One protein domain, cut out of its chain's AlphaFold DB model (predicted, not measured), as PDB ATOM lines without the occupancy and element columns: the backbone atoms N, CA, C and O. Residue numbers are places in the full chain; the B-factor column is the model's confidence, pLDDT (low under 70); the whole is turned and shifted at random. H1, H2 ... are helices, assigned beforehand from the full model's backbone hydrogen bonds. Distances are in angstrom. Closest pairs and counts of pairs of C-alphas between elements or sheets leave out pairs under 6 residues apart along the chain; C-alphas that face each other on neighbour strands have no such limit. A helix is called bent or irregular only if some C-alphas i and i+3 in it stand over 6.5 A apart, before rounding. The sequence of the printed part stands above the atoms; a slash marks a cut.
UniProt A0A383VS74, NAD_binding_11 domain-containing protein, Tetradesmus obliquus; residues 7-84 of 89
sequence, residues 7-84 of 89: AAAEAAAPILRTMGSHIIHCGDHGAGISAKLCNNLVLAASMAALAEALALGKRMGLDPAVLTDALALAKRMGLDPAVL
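This is residues 7 to 84 of the 89 residues of the protein "NAD_binding_11 domain-containing protein" of Tetradesmus obliquus (UniProt A0A383VS74). One long helix, H2, makes the long axis of an extended rod, with a short helix near its first end and a small cluster of short helices beside its last part. After H2 the chain folds back, and H3, H4 and H5 form the cluster, H3 packing on residues 54 to 58 of H2; near the other end H1 is set off from the helices and joined to H2 by a long link. The printed part has 78 residues with five named helices, H1 to H5 in order along the chain, and no named strand; the class is all helix. The whole is extended, with a radius of gyration of the C-alphas of 18.1 A and spans of 57 by 21 by 16 A.

H2 is the longest helix, residues 31 to 59, 42.4 A from first to last C-alpha, running from C-alpha 31 at (-4.509, 29.123, -22.472) to C-alpha 59 at (-16.747, -10.678, -14.372). After it come H3, residues 64 to 70, 9.8 A long, H4, residues 72 to 76, and H5, residues 81 to 84, which ends at C-alpha 84 at (-13.512, -0.826, -5.400). Before H2 comes H1, residues 7 to 19, 19.1 A long, beginning at C-alpha 7 at (5.386, 39.425, -17.037). H1 is irregular: C-alphas 11 and 14 are 7.3 A apart.

H2 touches H3 with residues 54 to 58 alone; the closest C-alphas are those of Lys 58 and Pro 64, 6.5 A apart. The two run opposite ways at a steep tilt of 56 degrees. H2 and H4 only just touch, with 3 pairs of C-alphas within 8 A, on residues 46 to 50 of H2 alone; the closest are Leu 50 and Ala 74, 7.0 A. H3 and H4 touch only at the corner by their link, and only just, with 3 pairs within 8 A; the closest C-alphas are those of Thr 68 and Ala 74, 5.7 A apart. H3 touches H5, the closest C-alphas being those of Ala 65 and Pro 81, 5.4 A apart. H2 and H5 are apart, but only just, at 8.2 A. H1 touches no helix. In H2, H3 and H4 every O i to N i+4 pair is within hydrogen-bond range; in H1 5 of 9 are, and H5 is too short for such a pair.

The two C-alphas farthest apart are those of Ala 7 and Gly 61, 56.7 A. Residues 14 to 22, of which 14 to 19 belong to H1, stand free, and so do residues 37 to 42 of H2. The link from H1 to H2, 11 residues, is long; the other three are tight. The printed part has no cut. Its mean pLDDT is 88.9, and residues 80 to 84 are under 70.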
ATOM      1  N   ALA A   7       4.937  38.572 -18.140       95.38
ATOM      2  CA  ALA A   7       5.386  39.425 -17.037       95.38
ATOM      3  C   ALA A   7       4.358  39.462 -15.895       95.38
ATOM      4  O   ALA A   7       4.721  39.398 -14.723       95.38
ATOM      5  N   ALA A   8       3.063  39.485 -16.227       94.38
ATOM      6  CA  ALA A   8       1.999  39.390 -15.228       94.38
ATOM      7  C   ALA A   8       1.988  38.019 -14.522       94.38
ATOM      8  O   ALA A   8       1.816  37.951 -13.306       94.38
ATOM      9  N   ALA A   9       2.209  36.926 -15.263       94.00
ATOM     10  CA  ALA A   9       2.293  35.584 -14.689       94.00
ATOM     11  C   ALA A   9       3.511  35.419 -13.760       94.00
ATOM     12  O   ALA A   9       3.395  34.793 -12.706       94.00
ATOM     13  N   GLU A  10       4.657  36.003 -14.119       94.50
ATOM     14  CA  GLU A  10       5.866  36.031 -13.285       94.50
ATOM     15  C   GLU A  10       5.659  36.865 -12.017       94.50
ATOM     16  O   GLU A  10       5.979  36.401 -10.923       94.50
ATOM     17  N   ALA A  11       5.039  38.044 -12.133       96.12
ATOM     18  CA  ALA A  11       4.695  38.880 -10.984       96.12
ATOM     19  C   ALA A  11       3.725  38.177 -10.014       96.12
ATOM     20  O   ALA A  11       3.848  38.318  -8.799       96.12
ATOM     21  N   ALA A  12       2.789  37.376 -10.534       94.94
ATOM     22  CA  ALA A  12       1.851  36.591  -9.731       94.94
ATOM     23  C   ALA A  12       2.450  35.285  -9.168       94.94
ATOM     24  O   ALA A  12       1.838  34.650  -8.303       94.94
ATOM     25  N   ALA A  13       3.634  34.860  -9.627       92.44
ATOM     26  CA  ALA A  13       4.224  33.570  -9.272       92.44
ATOM     27  C   ALA A  13       4.396  33.330  -7.758       92.44
ATOM     28  O   ALA A  13       4.123  32.205  -7.333       92.44
ATOM     29  N   PRO A  14       4.794  34.315  -6.920       94.25
ATOM     30  CA  PRO A  14       4.914  34.103  -5.477       94.25
ATOM     31  C   PRO A  14       3.594  33.675  -4.828       94.25
ATOM     32  O   PRO A  14       3.584  32.755  -4.018       94.25
ATOM     33  N   ILE A  15       2.479  34.287  -5.237       95.56
ATOM     34  CA  ILE A  15       1.141  33.950  -4.737       95.56
ATOM     35  C   ILE A  15       0.703  32.597  -5.296       95.56
ATOM     36  O   ILE A  15       0.253  31.733  -4.556       95.56
ATOM     37  N   LEU A  16       0.885  32.360  -6.597       94.00
ATOM     38  CA  LEU A  16       0.486  31.095  -7.220       94.00
ATOM     39  C   LEU A  16       1.207  29.885  -6.604       94.00
ATOM     40  O   LEU A  16       0.611  28.816  -6.480       94.00
ATOM     41  N   ARG A  17       2.460  30.052  -6.166       94.44
ATOM     42  CA  ARG A  17       3.236  28.997  -5.495       94.44
ATOM     43  C   ARG A  17       2.697  28.610  -4.119       94.44
ATOM     44  O   ARG A  17       2.988  27.503  -3.673       94.44
ATOM     45  N   THR A  18       1.904  29.459  -3.464       95.19
ATOM     46  CA  THR A  18       1.232  29.074  -2.212       95.19
ATOM     47  C   THR A  18       0.043  28.146  -2.468       95.19
ATOM     48  O   THR A  18      -0.313  27.356  -1.601       95.19
ATOM     49  N   MET A  19      -0.542  28.192  -3.672       94.12
ATOM     50  CA  MET A  19      -1.659  27.332  -4.076       94.12
ATOM     51  C   MET A  19      -1.201  25.963  -4.590       94.12
ATOM     52  O   MET A  19      -1.949  24.991  -4.525       94.12
ATOM     53  N   GLY A  20       0.008  25.876  -5.144       90.25
ATOM     54  CA  GLY A  20       0.539  24.629  -5.675       90.25
ATOM     55  C   GLY A  20       2.023  24.710  -6.001       90.25
ATOM     56  O   GLY A  20       2.537  25.737  -6.440       90.25
ATOM     57  N   SER A  21       2.716  23.587  -5.836       87.88
ATOM     58  CA  SER A  21       4.161  23.487  -6.054       87.88
ATOM     59  C   SER A  21       4.565  23.525  -7.533       87.88
ATOM     60  O   SER A  21       5.698  23.890  -7.849       87.88
ATOM     61  N   HIS A  22       3.647  23.191  -8.447       89.94
ATOM     62  CA  HIS A  22       3.928  23.061  -9.877       89.94
ATOM     63  C   HIS A  22       3.152  24.083 -10.720       89.94
ATOM     64  O   HIS A  22       2.000  23.875 -11.116       89.94
ATOM     65  N   ILE A  23       3.810  25.195 -11.054       92.12
ATOM     66  CA  ILE A  23       3.242  26.259 -11.888       92.12
ATOM     67  C   ILE A  23       3.777  26.136 -13.315       92.12
ATOM     68  O   ILE A  23       4.980  26.162 -13.540       92.12
ATOM     69  N   ILE A  24       2.862  26.001 -14.276       93.69
ATOM     70  CA  ILE A  24       3.155  25.919 -15.712       93.69
ATOM     71  C   ILE A  24       2.463  27.103 -16.381       93.69
ATOM     72  O   ILE A  24       1.239  27.223 -16.259       93.69
ATOM     73  N   HIS A  25       3.232  27.961 -17.055       95.38
ATOM     74  CA  HIS A  25       2.695  28.988 -17.950       95.38
ATOM     75  C   HIS A  25       2.332  28.325 -19.280       95.38
ATOM     76  O   HIS A  25       3.160  27.673 -19.907       95.38
ATOM     77  N   CYS A  26       1.060  28.410 -19.648       95.69
ATOM     78  CA  CYS A  26       0.452  27.652 -20.736       95.69
ATOM     79  C   CYS A  26       0.293  28.481 -22.019       95.69
ATOM     80  O   CYS A  26      -0.239  27.961 -22.994       95.69
ATOM     81  N   GLY A  27       0.720  29.747 -22.019       95.12
ATOM     82  CA  GLY A  27       0.556  30.685 -23.130       95.12
ATOM     83  C   GLY A  27      -0.241  31.924 -22.732       95.12
ATOM     84  O   GLY A  27      -0.320  32.277 -21.553       95.12
ATOM     85  N   ASP A  28      -0.835  32.581 -23.724       95.88
ATOM     86  CA  ASP A  28      -1.571  33.833 -23.545       95.88
ATOM     87  C   ASP A  28      -2.911  33.647 -22.807       95.88
ATOM     88  O   ASP A  28      -3.215  32.601 -22.218       95.88
ATOM     89  N   HIS A  29      -3.710  34.714 -22.767       94.94
ATOM     90  CA  HIS A  29      -5.009  34.724 -22.107       94.94
ATOM     91  C   HIS A  29      -5.882  33.537 -22.563       94.94
ATOM     92  O   HIS A  29      -5.960  33.220 -23.744       94.94
ATOM     93  N   GLY A  30      -6.517  32.854 -21.607       94.75
ATOM     94  CA  GLY A  30      -7.352  31.672 -21.863       94.75
ATOM     95  C   GLY A  30      -6.593  30.342 -22.011       94.75
ATOM     96  O   GLY A  30      -7.184  29.280 -21.789       94.75
ATOM     97  N   ALA A  31      -5.281  30.354 -22.274       97.00
ATOM     98  CA  ALA A  31      -4.509  29.123 -22.472       97.00
ATOM     99  C   ALA A  31      -4.431  28.252 -21.205       97.00
ATOM    100  O   ALA A  31      -4.479  27.026 -21.279       97.00
ATOM    101  N   GLY A  32      -4.390  28.869 -20.018       96.12
ATOM    102  CA  GLY A  32      -4.410  28.149 -18.740       96.12
ATOM    103  C   GLY A  32      -5.712  27.375 -18.502       96.12
ATOM    104  O   GLY A  32      -5.670  26.252 -18.003       96.12
ATOM    105  N   ILE A  33      -6.855  27.942 -18.903       96.56
ATOM    106  CA  ILE A  33      -8.162  27.275 -18.798       96.56
ATOM    107  C   ILE A  33      -8.240  26.137 -19.811       96.56
ATOM    108  O   ILE A  33      -8.603  25.025 -19.442       96.56
ATOM    109  N   SER A  34      -7.819  26.383 -21.054       97.81
ATOM    110  CA  SER A  34      -7.771  25.352 -22.097       97.81
ATOM    111  C   SER A  34      -6.897  24.166 -21.672       97.81
ATOM    112  O   SER A  34      -7.331  23.019 -21.731       97.81
ATOM    113  N   ALA A  35      -5.705  24.433 -21.127       96.62
ATOM    114  CA  ALA A  35      -4.829  23.397 -20.583       96.62
ATOM    115  C   ALA A  35      -5.493  22.621 -19.434       96.62
ATOM    116  O   ALA A  35      -5.389  21.394 -19.367       96.62
ATOM    117  N   LYS A  36      -6.213  23.315 -18.542       95.00
ATOM    118  CA  LYS A  36      -6.911  22.664 -17.432       95.00
ATOM    119  C   LYS A  36      -8.090  21.810 -17.902       95.00
ATOM    120  O   LYS A  36      -8.293  20.730 -17.349       95.00
ATOM    121  N   LEU A  37      -8.813  22.245 -18.932       97.88
ATOM    122  CA  LEU A  37      -9.860  21.456 -19.583       97.88
ATOM    123  C   LEU A  37      -9.284  20.174 -20.183       97.88
ATOM    124  O   LEU A  37      -9.784  19.097 -19.866       97.88
ATOM    125  N   CYS A  38      -8.190  20.260 -20.947       97.75
ATOM    126  CA  CYS A  38      -7.516  19.079 -21.493       97.75
ATOM    127  C   CYS A  38      -7.083  18.111 -20.383       97.75
ATOM    128  O   CYS A  38      -7.341  16.911 -20.464       97.75
ATOM    129  N   ASN A  39      -6.477  18.629 -19.310       95.69
ATOM    130  CA  ASN A  39      -6.061  17.807 -18.175       95.69
ATOM    131  C   ASN A  39      -7.246  17.104 -17.499       95.69
ATOM    132  O   ASN A  39      -7.152  15.932 -17.143       95.69
ATOM    133  N   ASN A  40      -8.356  17.814 -17.300       96.06
ATOM    134  CA  ASN A  40      -9.541  17.241 -16.669       96.06
ATOM    135  C   ASN A  40     -10.269  16.250 -17.594       96.06
ATOM    136  O   ASN A  40     -10.809  15.264 -17.101       96.06
ATOM    137  N   LEU A  41     -10.246  16.461 -18.912       97.81
ATOM    138  CA  LEU A  41     -10.794  15.516 -19.887       97.81
ATOM    139  C   LEU A  41     -10.041  14.182 -19.854       97.81
ATOM    140  O   LEU A  41     -10.667  13.128 -19.764       97.81
ATOM    141  N   VAL A  42      -8.704  14.221 -19.878       95.81
ATOM    142  CA  VAL A  42      -7.875  13.007 -19.789       95.81
ATOM    143  C   VAL A  42      -8.122  12.278 -18.471       95.81
ATOM    144  O   VAL A  42      -8.247  11.053 -18.468       95.81
ATOM    145  N   LEU A  43      -8.237  13.021 -17.365       93.38
ATOM    146  CA  LEU A  43      -8.583  12.457 -16.063       93.38
ATOM    147  C   LEU A  43      -9.930  11.719 -16.116       93.38
ATOM    148  O   LEU A  43      -9.990  10.552 -15.738       93.38
ATOM    149  N   ALA A  44     -10.977  12.359 -16.643       94.12
ATOM    150  CA  ALA A  44     -12.311  11.769 -16.743       94.12
ATOM    151  C   ALA A  44     -12.333  10.509 -17.624       94.12
ATOM    152  O   ALA A  44     -12.853   9.475 -17.205       94.12
ATOM    153  N   ALA A  45     -11.718  10.561 -18.811       96.00
ATOM    154  CA  ALA A  45     -11.638   9.411 -19.713       96.00
ATOM    155  C   ALA A  45     -10.881   8.235 -19.076       96.00
ATOM    156  O   ALA A  45     -11.304   7.084 -19.176       96.00
ATOM    157  N   SER A  46      -9.792   8.531 -18.366       93.12
ATOM    158  CA  SER A  46      -8.997   7.525 -17.661       93.12
ATOM    159  C   SER A  46      -9.786   6.864 -16.525       93.12
ATOM    160  O   SER A  46      -9.694   5.653 -16.345       93.12
ATOM    161  N   MET A  47     -10.578   7.638 -15.773       90.81
ATOM    162  CA  MET A  47     -11.423   7.105 -14.700       90.81
ATOM    163  C   MET A  47     -12.511   6.179 -15.253       90.81
ATOM    164  O   MET A  47     -12.713   5.095 -14.712       90.81
ATOM    165  N   ALA A  48     -13.169   6.571 -16.349       91.25
ATOM    166  CA  ALA A  48     -14.181   5.745 -17.007       91.25
ATOM    167  C   ALA A  48     -13.588   4.422 -17.519       91.25
ATOM    168  O   ALA A  48     -14.098   3.351 -17.196       91.25
ATOM    169  N   ALA A  49     -12.461   4.489 -18.234       92.00
ATOM    170  CA  ALA A  49     -11.773   3.303 -18.740       92.00
ATOM    171  C   ALA A  49     -11.349   2.353 -17.609       92.00
ATOM    172  O   ALA A  49     -11.474   1.135 -17.730       92.00
ATOM    173  N   LEU A  50     -10.864   2.902 -16.492       89.75
ATOM    174  CA  LEU A  50     -10.486   2.098 -15.340       89.75
ATOM    175  C   LEU A  50     -11.699   1.422 -14.686       89.75
ATOM    176  O   LEU A  50     -11.624   0.240 -14.358       89.75
ATOM    177  N   ALA A  51     -12.816   2.136 -14.531       87.50
ATOM    178  CA  ALA A  51     -14.044   1.567 -13.982       87.50
ATOM    179  C   ALA A  51     -14.551   0.384 -14.829       87.50
ATOM    180  O   ALA A  51     -14.871  -0.676 -14.287       87.50
ATOM    181  N   GLU A  52     -14.553   0.529 -16.157       90.31
ATOM    182  CA  GLU A  52     -14.935  -0.544 -17.080       90.31
ATOM    183  C   GLU A  52     -13.973  -1.737 -17.015       90.31
ATOM    184  O   GLU A  52     -14.418  -2.886 -16.952       90.31
ATOM    185  N   ALA A  53     -12.661  -1.483 -16.974       90.00
ATOM    186  CA  ALA A  53     -11.651  -2.533 -16.870       90.00
ATOM    187  C   ALA A  53     -11.790  -3.344 -15.573       90.00
ATOM    188  O   ALA A  53     -11.707  -4.574 -15.600       90.00
ATOM    189  N   LEU A  54     -12.048  -2.675 -14.446       87.25
ATOM    190  CA  LEU A  54     -12.273  -3.330 -13.156       87.25
ATOM    191  C   LEU A  54     -13.565  -4.159 -13.162       87.25
ATOM    192  O   LEU A  54     -13.559  -5.314 -12.727       87.25
ATOM    193  N   ALA A  55     -14.656  -3.613 -13.708       87.94
ATOM    194  CA  ALA A  55     -15.920  -4.334 -13.839       87.94
ATOM    195  C   ALA A  55     -15.786  -5.579 -14.733       87.94
ATOM    196  O   ALA A  55     -16.304  -6.648 -14.395       87.94
ATOM    197  N   LEU A  56     -15.062  -5.464 -15.851       90.88
ATOM    198  CA  LEU A  56     -14.764  -6.585 -16.738       90.88
ATOM    199  C   LEU A  56     -13.906  -7.641 -16.031       90.88
ATOM    200  O   LEU A  56     -14.265  -8.817 -16.040       90.88
ATOM    201  N   GLY A  57     -12.824  -7.233 -15.368       90.75
ATOM    202  CA  GLY A  57     -11.944  -8.150 -14.648       90.75
ATOM    203  C   GLY A  57     -12.668  -8.927 -13.545       90.75
ATOM    204  O   GLY A  57     -12.507 -10.144 -13.453       90.75
ATOM    205  N   LYS A  58     -13.561  -8.267 -12.796       87.94
ATOM    206  CA  LYS A  58     -14.432  -8.929 -11.811       87.94
ATOM    207  C   LYS A  58     -15.328  -9.989 -12.460       87.94
ATOM    208  O   LYS A  58     -15.441 -11.094 -11.937       87.94
ATOM    209  N   ARG A  59     -15.934  -9.695 -13.618       90.19
ATOM    210  CA  ARG A  59     -16.747 -10.678 -14.372       90.19
ATOM    211  C   ARG A  59     -15.923 -11.855 -14.894       90.19
ATOM    212  O   ARG A  59     -16.466 -12.943 -15.044       90.19
ATOM    213  N   MET A  60     -14.633 -11.650 -15.141       94.12
ATOM    214  CA  MET A  60     -13.687 -12.709 -15.509       94.12
ATOM    215  C   MET A  60     -13.168 -13.503 -14.294       94.12
ATOM    216  O   MET A  60     -12.367 -14.417 -14.471       94.12
ATOM    217  N   GLY A  61     -13.621 -13.181 -13.076       90.81
ATOM    218  CA  GLY A  61     -13.237 -13.873 -11.845       90.81
ATOM    219  C   GLY A  61     -11.902 -13.418 -11.252       90.81
ATOM    220  O   GLY A  61     -11.349 -14.117 -10.406       90.81
ATOM    221  N   LEU A  62     -11.365 -12.274 -11.687       89.44
ATOM    222  CA  LEU A  62     -10.146 -11.708 -11.113       89.44
ATOM    223  C   LEU A  62     -10.445 -11.025  -9.776       89.44
ATOM    224  O   LEU A  62     -11.462 -10.345  -9.628       89.44
ATOM    225  N   ASP A  63      -9.519 -11.168  -8.828       84.69
ATOM    226  CA  ASP A  63      -9.545 -10.428  -7.569       84.69
ATOM    227  C   ASP A  63      -9.342  -8.921  -7.841       84.69
ATOM    228  O   ASP A  63      -8.315  -8.539  -8.423       84.69
ATOM    229  N   PRO A  64     -10.283  -8.047  -7.430       78.62
ATOM    230  CA  PRO A  64     -10.154  -6.600  -7.569       78.62
ATOM    231  C   PRO A  64      -8.871  -6.023  -6.959       78.62
ATOM    232  O   PRO A  64      -8.325  -5.069  -7.517       78.62
ATOM    233  N   ALA A  65      -8.360  -6.587  -5.860       81.50
ATOM    234  CA  ALA A  65      -7.130  -6.112  -5.227       81.50
ATOM    235  C   ALA A  65      -5.911  -6.373  -6.125       81.50
ATOM    236  O   ALA A  65      -5.149  -5.456  -6.431       81.50
ATOM    237  N   VAL A  66      -5.798  -7.599  -6.646       84.00
ATOM    238  CA  VAL A  66      -4.731  -7.993  -7.584       84.00
ATOM    239  C   VAL A  66      -4.806  -7.172  -8.872       84.00
ATOM    240  O   VAL A  66      -3.783  -6.728  -9.395       84.00
ATOM    241  N   LEU A  67      -6.016  -6.937  -9.383       84.44
ATOM    242  CA  LEU A  67      -6.214  -6.156 -10.600       84.44
ATOM    243  C   LEU A  67      -5.828  -4.682 -10.403       84.44
ATOM    244  O   LEU A  67      -5.196  -4.092 -11.274       84.44
ATOM    245  N   THR A  68      -6.147  -4.100  -9.248       82.94
ATOM    246  CA  THR A  68      -5.782  -2.716  -8.901       82.94
ATOM    247  C   THR A  68      -4.268  -2.547  -8.770       82.94
ATOM    248  O   THR A  68      -3.722  -1.555  -9.255       82.94
ATOM    249  N   ASP A  69      -3.575  -3.539  -8.207       84.44
ATOM    250  CA  ASP A  69      -2.110  -3.547  -8.127       84.44
ATOM    251  C   ASP A  69      -1.439  -3.719  -9.497       84.44
ATOM    252  O   ASP A  69      -0.407  -3.094  -9.771       84.44
ATOM    253  N   ALA A  70      -2.026  -4.532 -10.379       85.81
ATOM    254  CA  ALA A  70      -1.517  -4.759 -11.731       85.81
ATOM    255  C   ALA A  70      -1.725  -3.546 -12.657       85.81
ATOM    256  O   ALA A  70      -0.908  -3.280 -13.546       85.81
ATOM    257  N   LEU A  71      -2.810  -2.790 -12.467       87.19
ATOM    258  CA  LEU A  71      -3.143  -1.640 -13.302       87.19
ATOM    259  C   LEU A  71      -2.396  -0.383 -12.836       87.19
ATOM    260  O   LEU A  71      -2.807   0.326 -11.918       87.19
ATOM    261  N   ALA A  72      -1.337  -0.025 -13.567       83.94
ATOM    262  CA  ALA A  72      -0.534   1.174 -13.300       83.94
ATOM    263  C   ALA A  72      -1.361   2.472 -13.205       83.94
ATOM    264  O   ALA A  72      -0.988   3.399 -12.483       83.94
ATOM    265  N   LEU A  73      -2.484   2.554 -13.928       82.31
ATOM    266  CA  LEU A  73      -3.394   3.697 -13.871       82.31
ATOM    267  C   LEU A  73      -4.124   3.792 -12.525       82.31
ATOM    268  O   LEU A  73      -4.218   4.886 -11.972       82.31
ATOM    269  N   ALA A  74      -4.574   2.665 -11.974       80.00
ATOM    270  CA  ALA A  74      -5.275   2.624 -10.694       80.00
ATOM    271  C   ALA A  74      -4.370   3.097  -9.551       80.00
ATOM    272  O   ALA A  74      -4.747   3.964  -8.761       80.00
ATOM    273  N   LYS A  75      -3.114   2.638  -9.565       81.12
ATOM    274  CA  LYS A  75      -2.077   3.070  -8.622       81.12
ATOM    275  C   LYS A  75      -1.789   4.570  -8.697       81.12
ATOM    276  O   LYS A  75      -1.619   5.221  -7.670       81.12
ATOM    277  N   ARG A  76      -1.758   5.146  -9.905       83.06
ATOM    278  CA  ARG A  76      -1.549   6.594 -10.110       83.06
ATOM    279  C   ARG A  76      -2.729   7.441  -9.647       83.06
ATOM    280  O   ARG A  76      -2.522   8.587  -9.265       83.06
ATOM    281  N   MET A  77      -3.940   6.893  -9.695       83.75
ATOM    282  CA  MET A  77      -5.146   7.560  -9.207       83.75
ATOM    283  C   MET A  77      -5.310   7.467  -7.687       83.75
ATOM    284  O   MET A  77      -6.216   8.097  -7.152       83.75
ATOM    285  N   GLY A  78      -4.436   6.726  -6.992       76.12
ATOM    286  CA  GLY A  78      -4.505   6.561  -5.541       76.12
ATOM    287  C   GLY A  78      -5.788   5.864  -5.093       76.12
ATOM    288  O   GLY A  78      -6.287   6.149  -4.009       76.12
ATOM    289  N   LEU A  79      -6.351   5.008  -5.951       71.44
ATOM    290  CA  LEU A  79      -7.565   4.270  -5.630       71.44
ATOM    291  C   LEU A  79      -7.251   3.226  -4.562       71.44
ATOM    292  O   LEU A  79      -6.372   2.385  -4.745       71.44
ATOM    293  N   ASP A  80      -7.985   3.300  -3.456       67.56
ATOM    294  CA  ASP A  80      -7.938   2.302  -2.400       67.56
ATOM    295  C   ASP A  80      -8.701   1.045  -2.867       67.56
ATOM    296  O   ASP A  80      -9.865   1.165  -3.279       67.56
ATOM    297  N   PRO A  81      -8.093  -0.156  -2.801       60.38
ATOM    298  CA  PRO A  81      -8.772  -1.417  -3.092       60.38
ATOM    299  C   PRO A  81     -10.109  -1.585  -2.352       60.38
ATOM    300  O   PRO A  81     -11.033  -2.192  -2.898       60.38
ATOM    301  N   ALA A  82     -10.251  -1.012  -1.151       61.97
ATOM    302  CA  ALA A  82     -11.469  -1.091  -0.345       61.97
ATOM    303  C   ALA A  82     -12.657  -0.310  -0.941       61.97
ATOM    304  O   ALA A  82     -13.811  -0.700  -0.764       61.97
ATOM    305  N   VAL A  83     -12.401   0.767  -1.692       59.19
ATOM    306  CA  VAL A  83     -13.460   1.546  -2.366       59.19
ATOM    307  C   VAL A  83     -13.990   0.796  -3.595       59.19
ATOM    308  O   VAL A  83     -15.144   0.952  -3.986       59.19
ATOM    309  N   LEU A  84     -13.168  -0.070  -4.193       58.16
ATOM    310  CA  LEU A  84     -13.512  -0.826  -5.400       58.16
ATOM    311  C   LEU A  84     -14.375  -2.063  -5.115       58.16
ATOM    312  O   LEU A  84     -15.112  -2.518  -5.991       58.16
TER     313      LEU A  84